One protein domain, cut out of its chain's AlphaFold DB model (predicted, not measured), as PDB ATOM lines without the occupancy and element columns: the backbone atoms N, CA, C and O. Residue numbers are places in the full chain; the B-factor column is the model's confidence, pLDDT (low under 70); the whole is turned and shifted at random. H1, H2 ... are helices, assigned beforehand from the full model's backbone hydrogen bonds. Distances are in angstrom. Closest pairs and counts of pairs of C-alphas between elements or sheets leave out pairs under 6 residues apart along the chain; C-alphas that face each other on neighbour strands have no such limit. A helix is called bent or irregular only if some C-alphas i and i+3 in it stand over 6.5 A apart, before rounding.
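This is residues 184 to 259 of the 262 residues of the protein "THAP domain-containing protein 1-like" of Branchiostoma belcheri (UniProt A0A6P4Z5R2). H6 is the middle of a loose body, with H1, H2 and H3, the longest helix by residues, each packed on a part of it; H4 and H5, side by side and running opposite ways, form an arm that makes the length. The printed part has 76 residues with six named helices, H1 to H6, no named strand: all helix, loose (radius of gyration of the C-alphas 14.5 A), spanning 44 by 24 by 16 A.

H3, residues 203 to 217, 18.1 A, is irregular: C-alphas 212 and 215 are 7.3 A apart. H6, residues 247 to 259, 21.0 A, is only just irregular: C-alphas 251 and 254 are 6.6 A apart. H1 is residues 184 to 187, from C-alpha (-34.004, 18.764, -14.633); H2 191 to 198; H4 223 to 228; H5 234 to 241. C-alpha 259 is at (-36.962, 5.619, -23.881).

H3 touches the hub H6 at its residues 247 to 251 alone, closest C-alphas Tyr 210 and Ile 248, 6.8 A, a steep tilt of 64 degrees, opposite ways. H6 touches H2 with residues 255 to 259 alone, closest C-alphas Tyr 197 and Leu 256, 5.0 A. H1 and H6 only just touch, 3 pairs of C-alphas within 8 A. H4 and H5 are close but not clearly touching. O i to N i+4 pairs are within hydrogen-bond range throughout H2 and H5, 9 of 11 in H3, 1 of 2 in H4, 6 of 9 in H6.

The farthest C-alphas, Asp 192 and Thr 233, are 44.1 A apart. The printed part has no cut; its five links are tight. pLDDT is under 70 at residues 222 to 244 and 256 to 259.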
ATOM      1  N   ALA A 184     -35.133  19.687 -14.525       81.31
ATOM      2  CA  ALA A 184     -34.004  18.764 -14.633       81.31
ATOM      3  C   ALA A 184     -33.225  18.626 -13.311       81.31
ATOM      4  O   ALA A 184     -32.751  17.541 -12.972       81.31
ATOM      5  N   GLN A 185     -33.163  19.688 -12.504       82.06
ATOM      6  CA  GLN A 185     -32.514  19.693 -11.192       82.06
ATOM      7  C   GLN A 185     -33.132  18.683 -10.218       82.06
ATOM      8  O   GLN A 185     -32.450  18.233  -9.302       82.06
ATOM      9  N   ARG A 186     -34.387  18.249 -10.408       80.81
ATOM     10  CA  ARG A 186     -34.988  17.215  -9.544       80.81
ATOM     11  C   ARG A 186     -34.286  15.864  -9.629       80.81
ATOM     12  O   ARG A 186     -34.413  15.069  -8.708       80.81
ATOM     13  N   PHE A 187     -33.558  15.614 -10.712       81.56
ATOM     14  CA  PHE A 187     -32.775  14.396 -10.889       81.56
ATOM     15  C   PHE A 187     -31.367  14.521 -10.280       81.56
ATOM     16  O   PHE A 187     -30.598  13.567 -10.323       81.56
ATOM     17  N   SER A 188     -31.017  15.673  -9.683       83.50
ATOM     18  CA  SER A 188     -29.718  15.870  -9.020       83.50
ATOM     19  C   SER A 188     -29.485  14.945  -7.830       83.50
ATOM     20  O   SER A 188     -28.345  14.558  -7.589       83.50
ATOM     21  N   SER A 189     -30.551  14.554  -7.132       82.19
ATOM     22  CA  SER A 189     -30.514  13.636  -5.992       82.19
ATOM     23  C   SER A 189     -30.849  12.183  -6.351       82.19
ATOM     24  O   SER A 189     -30.866  11.336  -5.463       82.19
ATOM     25  N   ASP A 190     -31.102  11.875  -7.630       85.50
ATOM     26  CA  ASP A 190     -31.489  10.537  -8.108       85.50
ATOM     27  C   ASP A 190     -30.713  10.170  -9.397       85.50
ATOM     28  O   ASP A 190     -31.236  10.300 -10.515       85.50
ATOM     29  N   PRO A 191     -29.438   9.750  -9.262       86.94
ATOM     30  CA  PRO A 191     -28.573   9.425 -10.397       86.94
ATOM     31  C   PRO A 191     -29.061   8.224 -11.213       86.94
ATOM     32  O   PRO A 191     -28.868   8.199 -12.426       86.94
ATOM     33  N   ASP A 192     -29.718   7.250 -10.580       85.25
ATOM     34  CA  ASP A 192     -30.228   6.054 -11.260       85.25
ATOM     35  C   ASP A 192     -31.357   6.408 -12.223       85.25
ATOM     36  O   ASP A 192     -31.346   5.997 -13.390       85.25
ATOM     37  N   THR A 193     -32.299   7.240 -11.775       85.00
ATOM     38  CA  THR A 193     -33.376   7.726 -12.637       85.00
ATOM     39  C   THR A 193     -32.822   8.614 -13.753       85.00
ATOM     40  O   THR A 193     -33.243   8.491 -14.905       85.00
ATOM     41  N   LEU A 194     -31.845   9.478 -13.460       87.06
ATOM     42  CA  LEU A 194     -31.176  10.287 -14.482       87.06
ATOM     43  C   LEU A 194     -30.507   9.414 -15.554       87.06
ATOM     44  O   LEU A 194     -30.707   9.643 -16.752       87.06
ATOM     45  N   ARG A 195     -29.733   8.411 -15.128       87.06
ATOM     46  CA  ARG A 195     -29.023   7.479 -16.005       87.06
ATOM     47  C   ARG A 195     -29.993   6.677 -16.859       87.06
ATOM     48  O   ARG A 195     -29.734   6.508 -18.047       87.06
ATOM     49  N   PHE A 196     -31.109   6.235 -16.286       85.50
ATOM     50  CA  PHE A 196     -32.152   5.519 -17.016       85.50
ATOM     51  C   PHE A 196     -32.694   6.333 -18.197       85.50
ATOM     52  O   PHE A 196     -32.847   5.796 -19.290       85.50
ATOM     53  N   TYR A 197     -32.959   7.627 -17.997       82.00
ATOM     54  CA  TYR A 197     -33.560   8.444 -19.048       82.00
ATOM     55  C   TYR A 197     -32.568   9.117 -19.995       82.00
ATOM     56  O   TYR A 197     -32.913   9.395 -21.138       82.00
ATOM     57  N   THR A 198     -31.363   9.434 -19.532       84.94
ATOM     58  CA  THR A 198     -30.419  10.263 -20.300       84.94
ATOM     59  C   THR A 198     -29.093   9.578 -20.596       84.94
ATOM     60  O   THR A 198     -28.325  10.068 -21.418       84.94
ATOM     61  N   GLY A 199     -28.796   8.466 -19.920       87.25
ATOM     62  CA  GLY A 199     -27.506   7.784 -19.991       87.25
ATOM     63  C   GLY A 199     -26.385   8.444 -19.177       87.25
ATOM     64  O   GLY A 199     -25.343   7.817 -18.982       87.25
ATOM     65  N   PHE A 200     -26.572   9.664 -18.658       88.69
ATOM     66  CA  PHE A 200     -25.568  10.332 -17.825       88.69
ATOM     67  C   PHE A 200     -25.475   9.695 -16.437       88.69
ATOM     68  O   PHE A 200     -26.485   9.444 -15.787       88.69
ATOM     69  N   GLN A 201     -24.248   9.466 -15.963       89.12
ATOM     70  CA  GLN A 201     -23.994   8.804 -14.675       89.12
ATOM     71  C   GLN A 201     -24.311   9.700 -13.470       89.12
ATOM     72  O   GLN A 201     -24.519   9.206 -12.367       89.12
ATOM     73  N   SER A 202     -24.337  11.017 -13.668       89.94
ATOM     74  CA  SER A 202     -24.639  11.989 -12.626       89.94
ATOM     75  C   SER A 202     -25.200  13.273 -13.225       89.94
ATOM     76  O   SER A 202     -24.961  13.609 -14.391       89.94
ATOM     77  N   TYR A 203     -25.913  14.033 -12.395       88.25
ATOM     78  CA  TYR A 203     -26.430  15.338 -12.794       88.25
ATOM     79  C   TYR A 203     -25.308  16.329 -13.095       88.25
ATOM     80  O   TYR A 203     -25.455  17.153 -13.988       88.25
ATOM     81  N   SER A 204     -24.162  16.217 -12.418       90.06
ATOM     82  CA  SER A 204     -22.994  17.055 -12.702       90.06
ATOM     83  C   SER A 204     -22.463  16.852 -14.122       90.06
ATOM     84  O   SER A 204     -22.161  17.834 -14.793       90.06
ATOM     85  N   LEU A 205     -22.412  15.613 -14.625       90.06
ATOM     86  CA  LEU A 205     -21.985  15.336 -16.002       90.06
ATOM     87  C   LEU A 205     -22.981  15.879 -17.029       90.06
ATOM     88  O   LEU A 205     -22.575  16.523 -17.997       90.06
ATOM     89  N   PHE A 206     -24.277  15.668 -16.789       89.94
ATOM     90  CA  PHE A 206     -25.334  16.264 -17.604       89.94
ATOM     91  C   PHE A 206     -25.230  17.797 -17.615       89.94
ATOM     92  O   PHE A 206     -25.276  18.418 -18.673       89.94
ATOM     93  N   PHE A 207     -25.041  18.412 -16.448       89.38
ATOM     94  CA  PHE A 207     -24.964  19.861 -16.308       89.38
ATOM     95  C   PHE A 207     -23.727  20.444 -16.999       89.38
ATOM     96  O   PHE A 207     -23.840  21.465 -17.673       89.38
ATOM     97  N   SER A 208     -22.572  19.782 -16.908       90.44
ATOM     98  CA  SER A 208     -21.358  20.170 -17.640       90.44
ATOM     99  C   SER A 208     -21.558  20.109 -19.155       90.44
ATOM    100  O   SER A 208     -21.181  21.037 -19.869       90.44
ATOM    101  N   MET A 209     -22.207  19.051 -19.648       90.25
ATOM    102  CA  MET A 209     -22.575  18.922 -21.059       90.25
ATOM    103  C   MET A 209     -23.554  20.024 -21.486       90.25
ATOM    104  O   MET A 209     -23.314  20.695 -22.489       90.25
ATOM    105  N   TYR A 210     -24.602  20.281 -20.699       87.69
ATOM    106  CA  TYR A 210     -25.528  21.383 -20.952       87.69
ATOM    107  C   TYR A 210     -24.800  22.729 -20.988       87.69
ATOM    108  O   TYR A 210     -25.020  23.501 -21.912       87.69
ATOM    109  N   LYS A 211     -23.896  23.007 -20.043       89.25
ATOM    110  CA  LYS A 211     -23.129  24.261 -20.006       89.25
ATOM    111  C   LYS A 211     -22.265  24.458 -21.248       89.25
ATOM    112  O   LYS A 211     -22.188  25.574 -21.754       89.25
ATOM    113  N   ALA A 212     -21.678  23.388 -21.781       89.75
ATOM    114  CA  ALA A 212     -20.953  23.445 -23.049       89.75
ATOM    115  C   ALA A 212     -21.881  23.740 -24.245       89.75
ATOM    116  O   ALA A 212     -21.483  24.420 -25.189       89.75
ATOM    117  N   LEU A 213     -23.124  23.251 -24.205       87.31
ATOM    118  CA  LEU A 213     -24.117  23.438 -25.266       87.31
ATOM    119  C   LEU A 213     -24.938  24.731 -25.130       87.31
ATOM    120  O   LEU A 213     -25.491  25.190 -26.128       87.31
ATOM    121  N   GLU A 214     -25.008  25.330 -23.941       85.06
ATOM    122  CA  GLU A 214     -25.856  26.479 -23.588       85.06
ATOM    123  C   GLU A 214     -25.748  27.669 -24.567       85.06
ATOM    124  O   GLU A 214     -26.794  28.172 -24.996       85.06
ATOM    125  N   PRO A 215     -24.549  28.089 -25.030       86.56
ATOM    126  CA  PRO A 215     -24.424  29.189 -25.993       86.56
ATOM    127  C   PRO A 215     -25.107  28.908 -27.337       86.56
ATOM    128  O   PRO A 215     -25.585  29.822 -28.011       86.56
ATOM    129  N   THR A 216     -25.159  27.637 -27.736       82.88
ATOM    130  CA  THR A 216     -25.829  27.204 -28.963       82.88
ATOM    131  C   THR A 216     -27.307  26.947 -28.692       82.88
ATOM    132  O   THR A 216     -28.149  27.419 -29.449       82.88
ATOM    133  N   ALA A 217     -27.636  26.275 -27.586       79.88
ATOM    134  CA  ALA A 217     -28.997  25.905 -27.201       79.88
ATOM    135  C   ALA A 217     -29.914  27.125 -27.034       79.88
ATOM    136  O   ALA A 217     -31.049  27.112 -27.505       79.88
ATOM    137  N   THR A 218     -29.407  28.216 -26.459       78.06
ATOM    138  CA  THR A 218     -30.145  29.487 -26.322       78.06
ATOM    139  C   THR A 218     -30.463  30.158 -27.661       78.06
ATOM    140  O   THR A 218     -31.414  30.932 -27.762       78.06
ATOM    141  N   ARG A 219     -29.693  29.847 -28.709       76.38
ATOM    142  CA  ARG A 219     -29.889  30.353 -30.074       76.38
ATOM    143  C   ARG A 219     -30.702  29.398 -30.950       76.38
ATOM    144  O   ARG A 219     -31.047  29.766 -32.075       76.38
ATOM    145  N   MET A 220     -30.993  28.185 -30.477       73.19
ATOM    146  CA  MET A 220     -31.732  27.186 -31.243       73.19
ATOM    147  C   MET A 220     -33.219  27.535 -31.315       73.19
ATOM    148  O   MET A 220     -33.858  27.880 -30.325       73.19
ATOM    149  N   ILE A 221     -33.781  27.397 -32.513       70.12
ATOM    150  CA  ILE A 221     -35.216  27.527 -32.757       70.12
ATOM    151  C   ILE A 221     -35.809  26.120 -32.728       70.12
ATOM    152  O   ILE A 221     -35.384  25.235 -33.469       70.12
ATOM    153  N   THR A 222     -36.804  25.900 -31.876       69.94
ATOM    154  CA  THR A 222     -37.537  24.634 -31.824       69.94
ATOM    155  C   THR A 222     -38.299  24.394 -33.125       69.94
ATOM    156  O   THR A 222     -38.772  25.322 -33.789       69.94
ATOM    157  N   TRP A 223     -38.504  23.125 -33.470       62.81
ATOM    158  CA  TRP A 223     -39.248  22.746 -34.674       62.81
ATOM    159  C   TRP A 223     -40.659  23.362 -34.700       62.81
ATOM    160  O   TRP A 223     -41.124  23.864 -35.722       62.81
ATOM    161  N   ALA A 224     -41.305  23.433 -33.535       64.06
ATOM    162  CA  ALA A 224     -42.621  24.032 -33.367       64.06
ATOM    163  C   ALA A 224     -42.628  25.564 -33.571       64.06
ATOM    164  O   ALA A 224     -43.630  26.113 -34.032       64.06
ATOM    165  N   GLN A 225     -41.536  26.262 -33.242       65.00
ATOM    166  CA  GLN A 225     -41.359  27.685 -33.557       65.00
ATOM    167  C   GLN A 225     -41.096  27.885 -35.056       65.00
ATOM    168  O   GLN A 225     -41.678  28.782 -35.661       65.00
ATOM    169  N   MET A 226     -40.291  27.021 -35.684       67.25
ATOM    170  CA  MET A 226     -39.987  27.114 -37.114       67.25
ATOM    171  C   MET A 226     -41.222  26.901 -38.002       67.25
ATOM    172  O   MET A 226     -41.392  27.614 -38.989       67.25
ATOM    173  N   GLN A 227     -42.124  25.987 -37.627       63.00
ATOM    174  CA  GLN A 227     -43.389  25.783 -38.347       63.00
ATOM    175  C   GLN A 227     -44.345  26.984 -38.237       63.00
ATOM    176  O   GLN A 227     -45.111  27.245 -39.161       63.00
ATOM    177  N   ARG A 228     -44.294  27.738 -37.130       62.84
ATOM    178  CA  ARG A 228     -45.192  28.880 -36.871       62.84
ATOM    179  C   ARG A 228     -44.612  30.230 -37.293       62.84
ATOM    180  O   ARG A 228     -45.367  31.163 -37.522       62.84
ATOM    181  N   GLY A 229     -43.292  30.348 -37.429       55.91
ATOM    182  CA  GLY A 229     -42.582  31.621 -37.593       55.91
ATOM    183  C   GLY A 229     -42.644  32.299 -38.968       55.91
ATOM    184  O   GLY A 229     -42.011  33.344 -39.119       55.91
ATOM    185  N   ARG A 230     -43.363  31.751 -39.963       53.84
ATOM    186  CA  ARG A 230     -43.505  32.383 -41.295       53.84
ATOM    187  C   ARG A 230     -44.621  33.430 -41.403       53.84
ATOM    188  O   ARG A 230     -44.575  34.202 -42.347       53.84
ATOM    189  N   ASP A 231     -45.541  33.503 -40.437       52.34
ATOM    190  CA  ASP A 231     -46.671  34.464 -40.418       52.34
ATOM    191  C   ASP A 231     -46.688  35.354 -39.157       52.34
ATOM    192  O   ASP A 231     -47.706  35.936 -38.788       52.34
ATOM    193  N   VAL A 232     -45.566  35.439 -38.437       54.53
ATOM    194  CA  VAL A 232     -45.524  35.976 -37.071       54.53
ATOM    195  C   VAL A 232     -44.566  37.167 -36.992       54.53
ATOM    196  O   VAL A 232     -43.400  37.058 -37.378       54.53
ATOM    197  N   THR A 233     -45.064  38.302 -36.492       56.28
ATOM    198  CA  THR A 233     -44.298  39.545 -36.303       56.28
ATOM    199  C   THR A 233     -43.144  39.350 -35.311       56.28
ATOM    200  O   THR A 233     -43.156  38.431 -34.488       56.28
ATOM    201  N   ALA A 234     -42.119  40.208 -35.386       55.94
ATOM    202  CA  ALA A 234     -40.918  40.111 -34.546       55.94
ATOM    203  C   ALA A 234     -41.230  40.074 -33.033       55.94
ATOM    204  O   ALA A 234     -40.568  39.343 -32.302       55.94
ATOM    205  N   ASP A 235     -42.289  40.762 -32.602       55.66
ATOM    206  CA  ASP A 235     -42.766  40.812 -31.212       55.66
ATOM    207  C   ASP A 235     -43.310  39.460 -30.721       55.66
ATOM    208  O   ASP A 235     -42.952  38.943 -29.663       55.66
ATOM    209  N   MET A 236     -44.131  38.806 -31.544       52.56
ATOM    210  CA  MET A 236     -44.660  37.481 -31.229       52.56
ATOM    211  C   MET A 236     -43.574  36.396 -31.275       52.56
ATOM    212  O   MET A 236     -43.701  35.369 -30.606       52.56
ATOM    213  N   ARG A 237     -42.495  36.612 -32.040       52.09
ATOM    214  CA  ARG A 237     -41.326  35.722 -32.049       52.09
ATOM    215  C   ARG A 237     -40.616  35.733 -30.697       52.09
ATOM    216  O   ARG A 237     -40.136  34.682 -30.290       52.09
ATOM    217  N   ASP A 238     -40.584  36.869 -30.005       54.53
ATOM    218  CA  ASP A 238     -39.958  36.989 -28.687       54.53
ATOM    219  C   ASP A 238     -40.798  36.321 -27.591       54.53
ATOM    220  O   ASP A 238     -40.292  35.493 -26.835       54.53
ATOM    221  N   ILE A 239     -42.122  36.512 -27.625       53.50
ATOM    222  CA  ILE A 239     -43.071  35.784 -26.760       53.50
ATOM    223  C   ILE A 239     -42.948  34.263 -26.956       53.50
ATOM    224  O   ILE A 239     -43.029  33.494 -26.001       53.50
ATOM    225  N   MET A 240     -42.720  33.805 -28.192       52.22
ATOM    226  CA  MET A 240     -42.535  32.381 -28.483       52.22
ATOM    227  C   MET A 240     -41.167  31.833 -28.064       52.22
ATOM    228  O   MET A 240     -41.066  30.614 -27.908       52.22
ATOM    229  N   LYS A 241     -40.125  32.664 -27.902       53.06
ATOM    230  CA  LYS A 241     -38.803  32.229 -27.404       53.06
ATOM    231  C   LYS A 241     -38.849  31.853 -25.926       53.06
ATOM    232  O   LYS A 241     -38.175  30.909 -25.519       53.06
ATOM    233  N   HIS A 242     -39.674  32.539 -25.139       54.12
ATOM    234  CA  HIS A 242     -39.867  32.248 -23.722       54.12
ATOM    235  C   HIS A 242     -40.890  31.118 -23.541       54.12
ATOM    236  O   HIS A 242     -42.031  31.324 -23.132       54.12
ATOM    237  N   GLY A 243     -40.488  29.892 -23.890       57.38
ATOM    238  CA  GLY A 243     -41.252  28.697 -23.538       57.38
ATOM    239  C   GLY A 243     -41.466  28.601 -22.021       57.38
ATOM    240  O   GLY A 243     -40.659  29.089 -21.239       57.38
ATOM    241  N   SER A 244     -42.533  27.920 -21.592       65.88
ATOM    242  CA  SER A 244     -42.863  27.700 -20.167       65.88
ATOM    243  C   SER A 244     -41.776  26.958 -19.364       65.88
ATOM    244  O   SER A 244     -41.919  26.799 -18.154       65.88
ATOM    245  N   LEU A 245     -40.737  26.453 -20.030       70.06
ATOM    246  CA  LEU A 245     -39.636  25.689 -19.457       70.06
ATOM    247  C   LEU A 245     -38.325  26.434 -19.692       70.06
ATOM    248  O   LEU A 245     -38.143  27.050 -20.747       70.06
ATOM    249  N   SER A 246     -37.402  26.329 -18.737       75.94
ATOM    250  CA  SER A 246     -36.052  26.876 -18.887       75.94
ATOM    251  C   SER A 246     -35.297  26.193 -20.040       75.94
ATOM    252  O   SER A 246     -35.673  25.107 -20.482       75.94
ATOM    253  N   CYS A 247     -34.227  26.812 -20.552       78.00
ATOM    254  CA  CYS A 247     -33.453  26.247 -21.667       78.00
ATOM    255  C   CYS A 247     -32.899  24.846 -21.333       78.00
ATOM    256  O   CYS A 247     -33.025  23.930 -22.144       78.00
ATOM    257  N   ILE A 248     -32.402  24.647 -20.106       82.50
ATOM    258  CA  ILE A 248     -31.946  23.339 -19.616       82.50
ATOM    259  C   ILE A 248     -33.073  22.302 -19.590       82.50
ATOM    260  O   ILE A 248     -32.886  21.174 -20.047       82.50
ATOM    261  N   ASP A 249     -34.268  22.691 -19.147       82.19
ATOM    262  CA  ASP A 249     -35.427  21.797 -19.110       82.19
ATOM    263  C   ASP A 249     -35.900  21.432 -20.521       82.19
ATOM    264  O   ASP A 249     -36.236  20.278 -20.785       82.19
ATOM    265  N   GLN A 250     -35.875  22.388 -21.454       77.75
ATOM    266  CA  GLN A 250     -36.197  22.145 -22.862       77.75
ATOM    267  C   GLN A 250     -35.228  21.150 -23.513       77.75
ATOM    268  O   GLN A 250     -35.668  20.315 -24.302       77.75
ATOM    269  N   SER A 251     -33.936  21.200 -23.175       75.25
ATOM    270  CA  SER A 251     -32.944  20.221 -23.643       75.25
ATOM    271  C   SER A 251     -33.115  18.844 -22.997       75.25
ATOM    272  O   SER A 251     -32.766  17.831 -23.603       75.25
ATOM    273  N   PHE A 252     -33.673  18.792 -21.787       79.44
ATOM    274  CA  PHE A 252     -33.832  17.563 -21.015       79.44
ATOM    275  C   PHE A 252     -35.098  16.765 -21.391       79.44
ATOM    276  O   PHE A 252     -35.063  15.536 -21.432       79.44
ATOM    277  N   VAL A 253     -36.211  17.434 -21.731       76.88
ATOM    278  CA  VAL A 253     -37.491  16.777 -22.095       76.88
ATOM    279  C   VAL A 253     -37.365  15.739 -23.228       76.88
ATOM    280  O   VAL A 253     -37.913  14.645 -23.071       76.88
ATOM    281  N   PRO A 254     -36.672  16.009 -24.355       70.62
ATOM    282  CA  PRO A 254     -36.520  15.032 -25.434       70.62
ATOM    283  C   PRO A 254     -35.800  13.757 -24.991       70.62
ATOM    284  O   PRO A 254     -36.210  12.668 -25.383       70.62
ATOM    285  N   MET A 255     -34.790  13.877 -24.120       75.00
ATOM    286  CA  MET A 255     -34.038  12.723 -23.617       75.00
ATOM    287  C   MET A 255     -34.954  11.765 -22.842       75.00
ATOM    288  O   MET A 255     -34.904  10.558 -23.055       75.00
ATOM    289  N   LEU A 256     -35.895  12.296 -22.051       69.06
ATOM    290  CA  LEU A 256     -36.883  11.475 -21.343       69.06
ATOM    291  C   LEU A 256     -37.851  10.726 -22.279       69.06
ATOM    292  O   LEU A 256     -38.361   9.661 -21.925       69.06
ATOM    293  N   LEU A 257     -38.155  11.291 -23.451       61.59
ATOM    294  CA  LEU A 257     -39.110  10.721 -24.408       61.59
ATOM    295  C   LEU A 257     -38.485   9.643 -25.305       61.59
ATOM    296  O   LEU A 257     -39.221   8.817 -25.846       61.59
ATOM    297  N   GLN A 258     -37.155   9.615 -25.420       56.38
ATOM    298  CA  GLN A 258     -36.414   8.666 -26.253       56.38
ATOM    299  C   GLN A 258     -36.545   7.201 -25.774       56.38
ATOM    300  O   GLN A 258     -36.386   6.280 -26.569       56.38
ATOM    301  N   VAL A 259     -36.905   6.964 -24.504       51.75
ATOM    302  CA  VAL A 259     -36.962   5.619 -23.881       51.75
ATOM    303  C   VAL A 259     -38.266   4.851 -24.191       51.75
ATOM    304  O   VAL A 259     -38.486   3.750 -23.701       51.75
TER     305      VAL A 259